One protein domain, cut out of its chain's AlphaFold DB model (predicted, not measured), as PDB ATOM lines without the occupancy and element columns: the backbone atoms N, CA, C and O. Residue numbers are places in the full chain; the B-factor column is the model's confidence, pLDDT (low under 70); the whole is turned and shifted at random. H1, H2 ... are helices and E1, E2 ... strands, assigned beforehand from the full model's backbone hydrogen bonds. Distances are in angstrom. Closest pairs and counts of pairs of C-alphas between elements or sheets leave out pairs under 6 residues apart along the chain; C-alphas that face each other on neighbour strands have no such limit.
ATOM      1  N   ALA A  17     -31.770 -54.234 -56.146       88.31
ATOM      2  CA  ALA A  17     -31.749 -55.469 -56.926       88.31
ATOM      3  C   ALA A  17     -33.186 -55.816 -57.322       88.31
ATOM      4  O   ALA A  17     -34.056 -55.893 -56.456       88.31
ATOM      5  N   GLU A  18     -33.435 -56.009 -58.611       90.25
ATOM      6  CA  GLU A  18     -34.769 -56.223 -59.166       90.25
ATOM      7  C   GLU A  18     -34.775 -57.447 -60.088       90.25
ATOM      8  O   GLU A  18     -33.796 -57.736 -60.784       90.25
ATOM      9  N   HIS A  19     -35.873 -58.203 -60.053       89.81
ATOM     10  CA  HIS A  19     -36.053 -59.394 -60.872       89.81
ATOM     11  C   HIS A  19     -36.657 -59.022 -62.229       89.81
ATOM     12  O   HIS A  19     -37.753 -58.471 -62.309       89.81
ATOM     13  N   LEU A  20     -35.951 -59.378 -63.295       88.31
ATOM     14  CA  LEU A  20     -36.371 -59.239 -64.679       88.31
ATOM     15  C   LEU A  20     -36.925 -60.585 -65.175       88.31
ATOM     16  O   LEU A  20     -36.147 -61.533 -65.367       88.31
ATOM     17  N   PRO A  21     -38.244 -60.695 -65.416       85.88
ATOM     18  CA  PRO A  21     -38.852 -61.940 -65.869       85.88
ATOM     19  C   PRO A  21     -38.214 -62.405 -67.185       85.88
ATOM     20  O   PRO A  21     -38.024 -61.624 -68.117       85.88
ATOM     21  N   GLY A  22     -37.823 -63.680 -67.231       85.62
ATOM     22  CA  GLY A  22     -37.159 -64.294 -68.386       85.62
ATOM     23  C   GLY A  22     -35.677 -63.938 -68.571       85.62
ATOM     24  O   GLY A  22     -35.056 -64.463 -69.490       85.62
ATOM     25  N   LYS A  23     -35.088 -63.079 -67.726       83.75
ATOM     26  CA  LYS A  23     -33.672 -62.669 -67.834       83.75
ATOM     27  C   LYS A  23     -32.854 -62.926 -66.565       83.75
ATOM     28  O   LYS A  23     -31.664 -63.205 -66.677       83.75
ATOM     29  N   GLY A  24     -33.460 -62.856 -65.379       90.62
ATOM     30  CA  GLY A  24     -32.782 -63.059 -64.092       90.62
ATOM     31  C   GLY A  24     -32.871 -61.826 -63.195       90.62
ATOM     32  O   GLY A  24     -33.898 -61.167 -63.152       90.62
ATOM     33  N   TYR A  25     -31.807 -61.500 -62.472       90.44
ATOM     34  CA  TYR A  25     -31.736 -60.383 -61.529       90.44
ATOM     35  C   TYR A  25     -30.742 -59.329 -62.015       90.44
ATOM     36  O   TYR A  25     -29.646 -59.666 -62.469       90.44
ATOM     37  N   ALA A  26     -31.113 -58.058 -61.897       91.19
ATOM     38  CA  ALA A  26     -30.266 -56.918 -62.228       91.19
ATOM     39  C   ALA A  26     -30.176 -55.954 -61.044       91.19
ATOM     40  O   ALA A  26     -31.115 -55.833 -60.256       91.19
ATOM     41  N   VAL A  27     -29.042 -55.265 -60.922       90.81
ATOM     42  CA  VAL A  27     -28.851 -54.203 -59.932       90.81
ATOM     43  C   VAL A  27     -28.963 -52.859 -60.636       90.81
ATOM     44  O   VAL A  27     -28.373 -52.667 -61.697       90.81
ATOM     45  N   PHE A  28     -29.724 -51.943 -60.054       89.44
ATOM     46  CA  PHE A  28     -29.938 -50.597 -60.562       89.44
ATOM     47  C   PHE A  28     -29.394 -49.559 -59.593       89.44
ATOM     48  O   PHE A  28     -29.540 -49.691 -58.376       89.44
ATOM     49  N   ASP A  29     -28.820 -48.518 -60.170       86.94
ATOM     50  CA  ASP A  29     -28.303 -47.328 -59.510       86.94
ATOM     51  C   ASP A  29     -29.430 -46.418 -59.005       86.94
ATOM     52  O   ASP A  29     -30.585 -46.557 -59.430       86.94
ATOM     53  N   PRO A  30     -29.117 -45.424 -58.148       80.69
ATOM     54  CA  PRO A  30     -30.112 -44.453 -57.683       80.69
ATOM     55  C   PRO A  30     -30.706 -43.631 -58.833       80.69
ATOM     56  O   PRO A  30     -31.823 -43.137 -58.725       80.69
ATOM     57  N   GLU A  31     -29.970 -43.512 -59.936       82.62
ATOM     58  CA  GLU A  31     -30.377 -42.833 -61.170       82.62
ATOM     59  C   GLU A  31     -31.158 -43.758 -62.122       82.62
ATOM     60  O   GLU A  31     -31.607 -43.331 -63.180       82.62
ATOM     61  N   GLY A  32     -31.350 -45.030 -61.753       80.69
ATOM     62  CA  GLY A  32     -32.067 -46.017 -62.561       80.69
ATOM     63  C   GLY A  32     -31.233 -46.673 -63.663       80.69
ATOM     64  O   GLY A  32     -31.775 -47.469 -64.425       80.69
ATOM     65  N   ALA A  33     -29.930 -46.395 -63.737       86.00
ATOM     66  CA  ALA A  33     -29.021 -47.083 -64.650       86.00
ATOM     67  C   ALA A  33     -28.745 -48.522 -64.181       86.00
ATOM     68  O   ALA A  33     -28.617 -48.778 -62.984       86.00
ATOM     69  N   MET A  34     -28.658 -49.475 -65.114       86.50
ATOM     70  CA  MET A  34     -28.298 -50.856 -64.789       86.50
ATOM     71  C   MET A  34     -26.797 -50.950 -64.509       86.50
ATOM     72  O   MET A  34     -25.974 -50.632 -65.366       86.50
ATOM     73  N   CYS A  35     -26.454 -51.442 -63.325       81.19
ATOM     74  CA  CYS A  35     -25.087 -51.591 -62.870       81.19
ATOM     75  C   CYS A  35     -24.658 -53.061 -62.945       81.19
ATOM     76  O   CYS A  35     -24.997 -53.881 -62.090       81.19
ATOM     77  N   GLY A  36     -23.886 -53.395 -63.982       82.38
ATOM     78  CA  GLY A  36     -23.306 -54.725 -64.178       82.38
ATOM     79  C   GLY A  36     -24.136 -55.663 -65.058       82.38
ATOM     80  O   GLY A  36     -25.006 -55.244 -65.819       82.38
ATOM     81  N   ARG A  37     -23.808 -56.959 -65.000       85.31
ATOM     82  CA  ARG A  37     -24.443 -58.004 -65.815       85.31
ATOM     83  C   ARG A  37     -25.664 -58.578 -65.100       85.31
ATOM     84  O   ARG A  37     -25.643 -58.741 -63.885       85.31
ATOM     85  N   ILE A  38     -26.685 -58.956 -65.868       88.94
ATOM     86  CA  ILE A  38     -27.837 -59.705 -65.357       88.94
ATOM     87  C   ILE A  38     -27.362 -61.088 -64.891       88.94
ATOM     88  O   ILE A  38     -26.692 -61.802 -65.642       88.94
ATOM     89  N   THR A  39     -27.702 -61.462 -63.659       87.94
ATOM     90  CA  THR A  39     -27.342 -62.753 -63.062       87.94
ATOM     91  C   THR A  39     -28.592 -63.595 -62.831       87.94
ATOM     92  O   THR A  39     -29.561 -63.082 -62.277       87.94
ATOM     93  N   PRO A  40     -28.604 -64.896 -63.160       88.69
ATOM     94  CA  PRO A  40     -29.772 -65.744 -62.904       88.69
ATOM     95  C   PRO A  40     -30.008 -65.993 -61.402       88.69
ATOM     96  O   PRO A  40     -31.121 -66.313 -60.995       88.69
ATOM     97  N   PHE A  41     -28.984 -65.812 -60.562       89.56
ATOM     98  CA  PHE A  41     -29.050 -66.068 -59.125       89.56
ATOM     99  C   PHE A  41     -29.320 -64.793 -58.320       89.56
ATOM    100  O   PHE A  41     -28.565 -63.824 -58.404       89.56
ATOM    101  N   ARG A  42     -30.339 -64.832 -57.452       88.50
ATOM    102  CA  ARG A  42     -30.701 -63.718 -56.558       88.50
ATOM    103  C   ARG A  42     -29.554 -63.296 -55.638       88.50
ATOM    104  O   ARG A  42     -29.282 -62.109 -55.495       88.50
ATOM    105  N   VAL A  43     -28.863 -64.273 -55.051       91.38
ATOM    106  CA  VAL A  43     -27.773 -64.040 -54.088       91.38
ATOM    107  C   VAL A  43     -26.639 -63.229 -54.715       91.38
ATOM    108  O   VAL A  43     -26.093 -62.336 -54.075       91.38
ATOM    109  N   GLN A  44     -26.310 -63.485 -55.985       89.12
ATOM    110  CA  GLN A  44     -25.266 -62.738 -56.689       89.12
ATOM    111  C   GLN A  44     -25.664 -61.274 -56.911       89.12
ATOM    112  O   GLN A  44     -24.843 -60.380 -56.705       89.12
ATOM    113  N   ALA A  45     -26.925 -61.012 -57.268       88.50
ATOM    114  CA  ALA A  45     -27.433 -59.651 -57.411       88.50
ATOM    115  C   ALA A  45     -27.458 -58.895 -56.069       88.50
ATOM    116  O   ALA A  45     -27.084 -57.726 -56.013       88.50
ATOM    117  N   GLU A  46     -27.828 -59.559 -54.971       89.81
ATOM    118  CA  GLU A  46     -27.782 -58.967 -53.626       89.81
ATOM    119  C   GLU A  46     -26.341 -58.664 -53.180       89.81
ATOM    120  O   GLU A  46     -26.068 -57.573 -52.681       89.81
ATOM    121  N   GLN A  47     -25.390 -59.568 -53.437       90.94
ATOM    122  CA  GLN A  47     -23.968 -59.332 -53.166       90.94
ATOM    123  C   GLN A  47     -23.408 -58.159 -53.981       90.94
ATOM    124  O   GLN A  47     -22.640 -57.347 -53.456       90.94
ATOM    125  N   LEU A  48     -23.792 -58.048 -55.257       89.19
ATOM    126  CA  LEU A  48     -23.390 -56.936 -56.116       89.19
ATOM    127  C   LEU A  48     -23.969 -55.610 -55.610       89.19
ATOM    128  O   LEU A  48     -23.224 -54.638 -55.476       89.19
ATOM    129  N   ARG A  49     -25.260 -55.587 -55.253       89.75
ATOM    130  CA  ARG A  49     -25.913 -54.441 -54.606       89.75
ATOM    131  C   ARG A  49     -25.148 -54.012 -53.355       89.75
ATOM    132  O   ARG A  49     -24.809 -52.840 -53.225       89.75
ATOM    133  N   ASP A  50     -24.840 -54.947 -52.461       88.25
ATOM    134  CA  ASP A  50     -24.150 -54.645 -51.203       88.25
ATOM    135  C   ASP A  50     -22.735 -54.117 -51.436       88.25
ATOM    136  O   ASP A  50     -22.290 -53.191 -50.756       88.25
ATOM    137  N   ARG A  51     -22.025 -54.664 -52.425       89.31
ATOM    138  CA  ARG A  51     -20.698 -54.182 -52.819       89.31
ATOM    139  C   ARG A  51     -20.753 -52.747 -53.340       89.31
ATOM    140  O   ARG A  51     -19.933 -51.927 -52.924       89.31
ATOM    141  N   LEU A  52     -21.703 -52.443 -54.224       88.00
ATOM    142  CA  LEU A  52     -21.886 -51.104 -54.789       88.00
ATOM    143  C   LEU A  52     -22.307 -50.099 -53.717       88.00
ATOM    144  O   LEU A  52     -21.728 -49.016 -53.628       88.00
ATOM    145  N   GLN A  53     -23.221 -50.494 -52.828       85.19
ATOM    146  CA  GLN A  53     -23.636 -49.673 -51.697       85.19
ATOM    147  C   GLN A  53     -22.456 -49.370 -50.768       85.19
ATOM    148  O   GLN A  53     -22.239 -48.208 -50.434       85.19
ATOM    149  N   ARG A  54     -21.630 -50.365 -50.417       83.19
ATOM    150  CA  ARG A  54     -20.418 -50.146 -49.607       83.19
ATOM    151  C   ARG A  54     -19.424 -49.216 -50.293       83.19
ATOM    152  O   ARG A  54     -18.869 -48.339 -49.640       83.19
ATOM    153  N   ALA A  55     -19.193 -49.379 -51.595       83.19
ATOM    154  CA  ALA A  55     -18.289 -48.508 -52.344       83.19
ATOM    155  C   ALA A  55     -18.794 -47.053 -52.367       83.19
ATOM    156  O   ALA A  55     -18.022 -46.120 -52.132       83.19
ATOM    157  N   ALA A  56     -20.097 -46.858 -52.578       81.12
ATOM    158  CA  ALA A  56     -20.726 -45.546 -52.511       81.12
ATOM    159  C   ALA A  56     -20.679 -44.959 -51.094       81.12
ATOM    160  O   ALA A  56     -20.351 -43.786 -50.932       81.12
ATOM    161  N   ASP A  57     -20.923 -45.774 -50.066       78.00
ATOM    162  CA  ASP A  57     -20.842 -45.376 -48.661       78.00
ATOM    163  C   ASP A  57     -19.427 -44.964 -48.257       78.00
ATOM    164  O   ASP A  57     -19.269 -43.989 -47.525       78.00
ATOM    165  N   LEU A  58     -18.399 -45.661 -48.749       75.75
ATOM    166  CA  LEU A  58     -16.997 -45.297 -48.542       75.75
ATOM    167  C   LEU A  58     -16.657 -43.977 -49.239       75.75
ATOM    168  O   LEU A  58     -16.041 -43.110 -48.627       75.75
ATOM    169  N   LYS A  59     -17.112 -43.780 -50.483       74.50
ATOM    170  CA  LYS A  59     -16.925 -42.519 -51.223       74.50
ATOM    171  C   LYS A  59     -17.681 -41.347 -50.582       74.50
ATOM    172  O   LYS A  59     -17.236 -40.202 -50.664       74.50
ATOM    173  N   ALA A  60     -18.823 -41.632 -49.959       70.38
ATOM    174  CA  ALA A  60     -19.636 -40.677 -49.213       70.38
ATOM    175  C   ALA A  60     -19.191 -40.515 -47.749       70.38
ATOM    176  O   ALA A  60     -19.703 -39.626 -47.059       70.38
ATOM    177  N   LYS A  61     -18.266 -41.353 -47.253       69.44
ATOM    178  CA  LYS A  61     -17.742 -41.247 -45.891       69.44
ATOM    179  C   LYS A  61     -17.094 -39.878 -45.739       69.44
ATOM    180  O   LYS A  61     -16.436 -39.362 -46.644       69.44
ATOM    181  N   ARG A  62     -17.331 -39.259 -44.586       70.19
ATOM    182  CA  ARG A  62     -16.766 -37.946 -44.289       70.19
ATOM    183  C   ARG A  62     -15.245 -38.071 -44.264       70.19
ATOM    184  O   ARG A  62     -14.712 -39.002 -43.667       70.19
ATOM    185  N   GLY A  63     -14.586 -37.149 -44.960       73.75
ATOM    186  CA  GLY A  63     -13.131 -37.078 -45.008       73.75
ATOM    187  C   GLY A  63     -12.524 -36.680 -43.659       73.75
ATOM    188  O   GLY A  63     -13.248 -36.549 -42.663       73.75
ATOM    189  N   PRO A  64     -11.199 -36.468 -43.617       81.00
ATOM    190  CA  PRO A  64     -10.545 -35.907 -42.446       81.00
ATOM    191  C   PRO A  64     -11.194 -34.576 -42.049       81.00
ATOM    192  O   PRO A  64     -11.617 -33.782 -42.896       81.00
ATOM    193  N   ARG A  65     -11.345 -34.368 -40.743       81.94
ATOM    194  CA  ARG A  65     -11.912 -33.149 -40.159       81.94
ATOM    195  C   ARG A  65     -10.979 -32.616 -39.082       81.94
ATOM    196  O   ARG A  65     -10.401 -33.433 -38.366       81.94
ATOM    197  N   PRO A  66     -10.911 -31.292 -38.884       86.12
ATOM    198  CA  PRO A  66     -10.232 -30.737 -37.725       86.12
ATOM    199  C   PRO A  66     -10.996 -31.096 -36.443       86.12
ATOM    200  O   PRO A  66     -12.226 -30.993 -36.375       86.12
ATOM    201  N   CYS A  67     -10.261 -31.531 -35.423       87.88
ATOM    202  CA  CYS A  67     -10.756 -31.693 -34.061       87.88
ATOM    203  C   CYS A  67     -11.256 -30.354 -33.511       87.88
ATOM    204  O   CYS A  67     -10.557 -29.354 -33.609       87.88
ATOM    205  N   LEU A  68     -12.425 -30.332 -32.862       87.44
ATOM    206  CA  LEU A  68     -12.950 -29.101 -32.252       87.44
ATOM    207  C   LEU A  68     -12.078 -28.552 -31.113       87.44
ATOM    208  O   LEU A  68     -12.152 -27.367 -30.811       87.44
ATOM    209  N   SER A  69     -11.282 -29.406 -30.469       87.56
ATOM    210  CA  SER A  69     -10.452 -29.018 -29.326       87.56
ATOM    211  C   SER A  69      -9.024 -28.648 -29.726       87.56
ATOM    212  O   SER A  69      -8.498 -27.658 -29.232       87.56
ATOM    213  N   CYS A  70      -8.389 -29.424 -30.608       89.44
ATOM    214  CA  CYS A  70      -6.970 -29.252 -30.944       89.44
ATOM    215  C   CYS A  70      -6.708 -28.966 -32.427       89.44
ATOM    216  O   CYS A  70      -5.554 -28.885 -32.834       89.44
ATOM    217  N   SER A  71      -7.754 -28.866 -33.251       88.44
ATOM    218  CA  SER A  71      -7.687 -28.642 -34.704       88.44
ATOM    219  C   SER A  71      -6.923 -29.694 -35.518       88.44
ATOM    220  O   SER A  71      -6.881 -29.595 -36.738       88.44
ATOM    221  N   THR A  72      -6.384 -30.742 -34.889       88.62
ATOM    222  CA  THR A  72      -5.731 -31.857 -35.585       88.62
ATOM    223  C   THR A  72      -6.711 -32.556 -36.519       88.62
ATOM    224  O   THR A  72      -7.833 -32.874 -36.111       88.62
ATOM    225  N   GLU A  73      -6.287 -32.818 -37.752       88.75
ATOM    226  CA  GLU A  73      -7.079 -33.574 -38.715       88.75
ATOM    227  C   GLU A  73      -7.181 -35.046 -38.304       88.75
ATOM    228  O   GLU A  73      -6.182 -35.704 -38.024       88.75
ATOM    229  N   PHE A  74      -8.401 -35.578 -38.257       87.31
ATOM    230  CA  PHE A  74      -8.643 -36.984 -37.943       87.31
ATOM    231  C   PHE A  74      -9.784 -37.553 -38.790       87.31
ATOM    232  O   PHE A  74     -10.672 -36.825 -39.248       87.31
ATOM    233  N   ALA A  75      -9.766 -38.870 -38.999       84.25
ATOM    234  CA  ALA A  75     -10.817 -39.575 -39.723       84.25
ATOM    235  C   ALA A  75     -12.108 -39.602 -38.891       84.25
ATOM    236  O   ALA A  75     -12.214 -40.310 -37.891       84.25
ATOM    237  N   SER A  76     -13.103 -38.820 -39.309       80.31
ATOM    238  CA  SER A  76     -14.392 -38.742 -38.626       80.31
ATOM    239  C   SER A  76     -15.346 -39.821 -39.132       80.31
ATOM    240  O   SER A  76     -15.589 -39.969 -40.328       80.31
ATOM    241  N   GLU A  77     -15.934 -40.564 -38.202       77.38
ATOM    242  CA  GLU A  77     -16.863 -41.662 -38.506       77.38
ATOM    243  C   GLU A  77     -18.323 -41.204 -38.593       77.38
ATOM    244  O   GLU A  77     -19.183 -41.957 -39.040       77.38
ATOM    245  N   GLY A  78     -18.629 -39.963 -38.204       73.31
ATOM    246  CA  GLY A  78     -20.006 -39.483 -38.164       73.31
ATOM    247  C   GLY A  78     -20.150 -38.058 -37.643       73.31
ATOM    248  O   GLY A  78     -19.177 -37.374 -37.343       73.31
ATOM    249  N   ILE A  79     -21.391 -37.573 -37.541       73.31
ATOM    250  CA  ILE A  79     -21.680 -36.205 -37.067       73.31
ATOM    251  C   ILE A  79     -21.345 -35.977 -35.600       73.31
ATOM    252  O   ILE A  79     -20.982 -34.859 -35.240       73.31
ATOM    253  N   HIS A  80     -21.384 -37.045 -34.811       78.31
ATOM    254  CA  HIS A  80     -21.011 -37.047 -33.403       78.31
ATOM    255  C   HIS A  80     -19.503 -37.277 -33.193       78.31
ATOM    256  O   HIS A  80     -18.989 -37.022 -32.111       78.31
ATOM    257  N   HIS A  81     -18.754 -37.688 -34.226       82.06
ATOM    258  CA  HIS A  81     -17.313 -37.930 -34.129       82.06
ATOM    259  C   HIS A  81     -16.532 -36.655 -34.502       82.06
ATOM    260  O   HIS A  81     -16.038 -36.524 -35.625       82.06
ATOM    261  N   ARG A  82     -16.497 -35.676 -33.579       85.88
ATOM    262  CA  ARG A  82     -15.890 -34.334 -33.775       85.88
ATOM    263  C   ARG A  82     -14.657 -34.024 -32.916       85.88
ATOM    264  O   ARG A  82     -14.073 -32.949 -33.051       85.88
ATOM    265  N   LEU A  83     -14.245 -34.968 -32.078       88.25
ATOM    266  CA  LEU A  83     -13.002 -34.924 -31.312       88.25
ATOM    267  C   LEU A  83     -12.093 -36.050 -31.797       88.25
ATOM    268  O   LEU A  83     -12.574 -37.158 -32.028       88.25
ATOM    269  N   CYS A  84     -10.795 -35.778 -31.920       88.94
ATOM    270  CA  CYS A  84      -9.814 -36.833 -32.150       88.94
ATOM    271  C   CYS A  84      -9.730 -37.757 -30.923       88.94
ATOM    272  O   CYS A  84     -10.092 -37.357 -29.812       88.94
ATOM    273  N   ASN A  85      -9.197 -38.969 -31.096       85.88
ATOM    274  CA  ASN A  85      -9.070 -39.953 -30.011       85.88
ATOM    275  C   ASN A  85      -8.352 -39.386 -28.772       85.88
ATOM    276  O   ASN A  85      -8.765 -39.649 -27.645       85.88
ATOM    277  N   GLY A  86      -7.332 -38.544 -28.978       85.75
ATOM    278  CA  GLY A  86      -6.586 -37.906 -27.891       85.75
ATOM    279  C   GLY A  86      -7.402 -36.888 -27.086       85.75
ATOM    280  O   GLY A  86      -7.276 -36.840 -25.867       85.75
ATOM    281  N   CYS A  87      -8.255 -36.090 -27.735       86.38
ATOM    282  CA  CYS A  87      -9.135 -35.143 -27.041       86.38
ATOM    283  C   CYS A  87     -10.353 -35.841 -26.432       86.38
ATOM    284  O   CYS A  87     -10.784 -35.474 -25.344       86.38
ATOM    285  N   ARG A  88     -10.878 -36.876 -27.096       84.44
ATOM    286  CA  ARG A  88     -12.010 -37.664 -26.599       84.44
ATOM    287  C   ARG A  88     -11.684 -38.328 -25.260       84.44
ATOM    288  O   ARG A  88     -12.443 -38.168 -24.314       84.44
ATOM    289  N   GLY A  89     -10.514 -38.964 -25.153       79.38
ATOM    290  CA  GLY A  89     -10.062 -39.572 -23.897       79.38
ATOM    291  C   GLY A  89      -9.859 -38.571 -22.751       79.38
ATOM    292  O   GLY A  89     -10.004 -38.938 -21.592       79.38
TER     293      GLY A  89
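AT A GLANCE: This is residues 17 to 89 of the 112 residues of an uncharacterized protein of Rhodobacter sp. ETT8 (UniProt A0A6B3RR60). Two small strand hairpins stand at opposite ends of a long rod, bridged by one helix, H1. The first part of H1, residues 42 to 52, packs beside the hairpin E1 and E2, while residues 54 to 60 stand free as a thin neck leading to the other head, which holds the hairpin E3 and E4, loops and the short helix H2. The 73 printed residues, with the order E1, E2, H1, E3, E4, H2, are of the mixed class, helices and strands; each two-stranded sheet is antiparallel. The whole is extended, with a radius of gyration of the C-alphas of 19.0 A and spans of 59 by 22 by 15 A.

HOW THE PARTS SIT: E1, residues 17 to 20, and E2, residues 24 to 28, form an antiparallel hairpin, with N 20 and O 24 within hydrogen-bond range at 2.7 A. H1, residues 42 to 59, comes closest to E2 at the C-alphas of Tyr 25 and Ala 45, 6.0 A apart. E3, residues 64 to 66, and E4, residues 73 to 75, form the second antiparallel hairpin, with N 74 and O 65 at 2.9 A. H2, residues 85 to 89, is apart from H1 and from E3. In H1 and H2 every O i to N i+4 pair is within hydrogen-bond range.

IN THESE COORDINATES: E1 begins at C-alpha 17, (-31.749, -55.469, -56.926). E2 measures 13.3 A from first to last C-alpha. H1 runs 25.8 A, from C-alpha 42 at (-30.701, -63.718, -56.558) to C-alpha 59. H2 ends at C-alpha 89, (-10.062, -39.572, -23.897).

THE WHOLE: The two C-alphas farthest apart, those of Gly 22 and Cys 70, are 59.5 A apart. The printed part has no cut. The link from E2 to H1, 13 residues, is long. The mean pLDDT of the printed part is 84.8, and residue 61 is under 70.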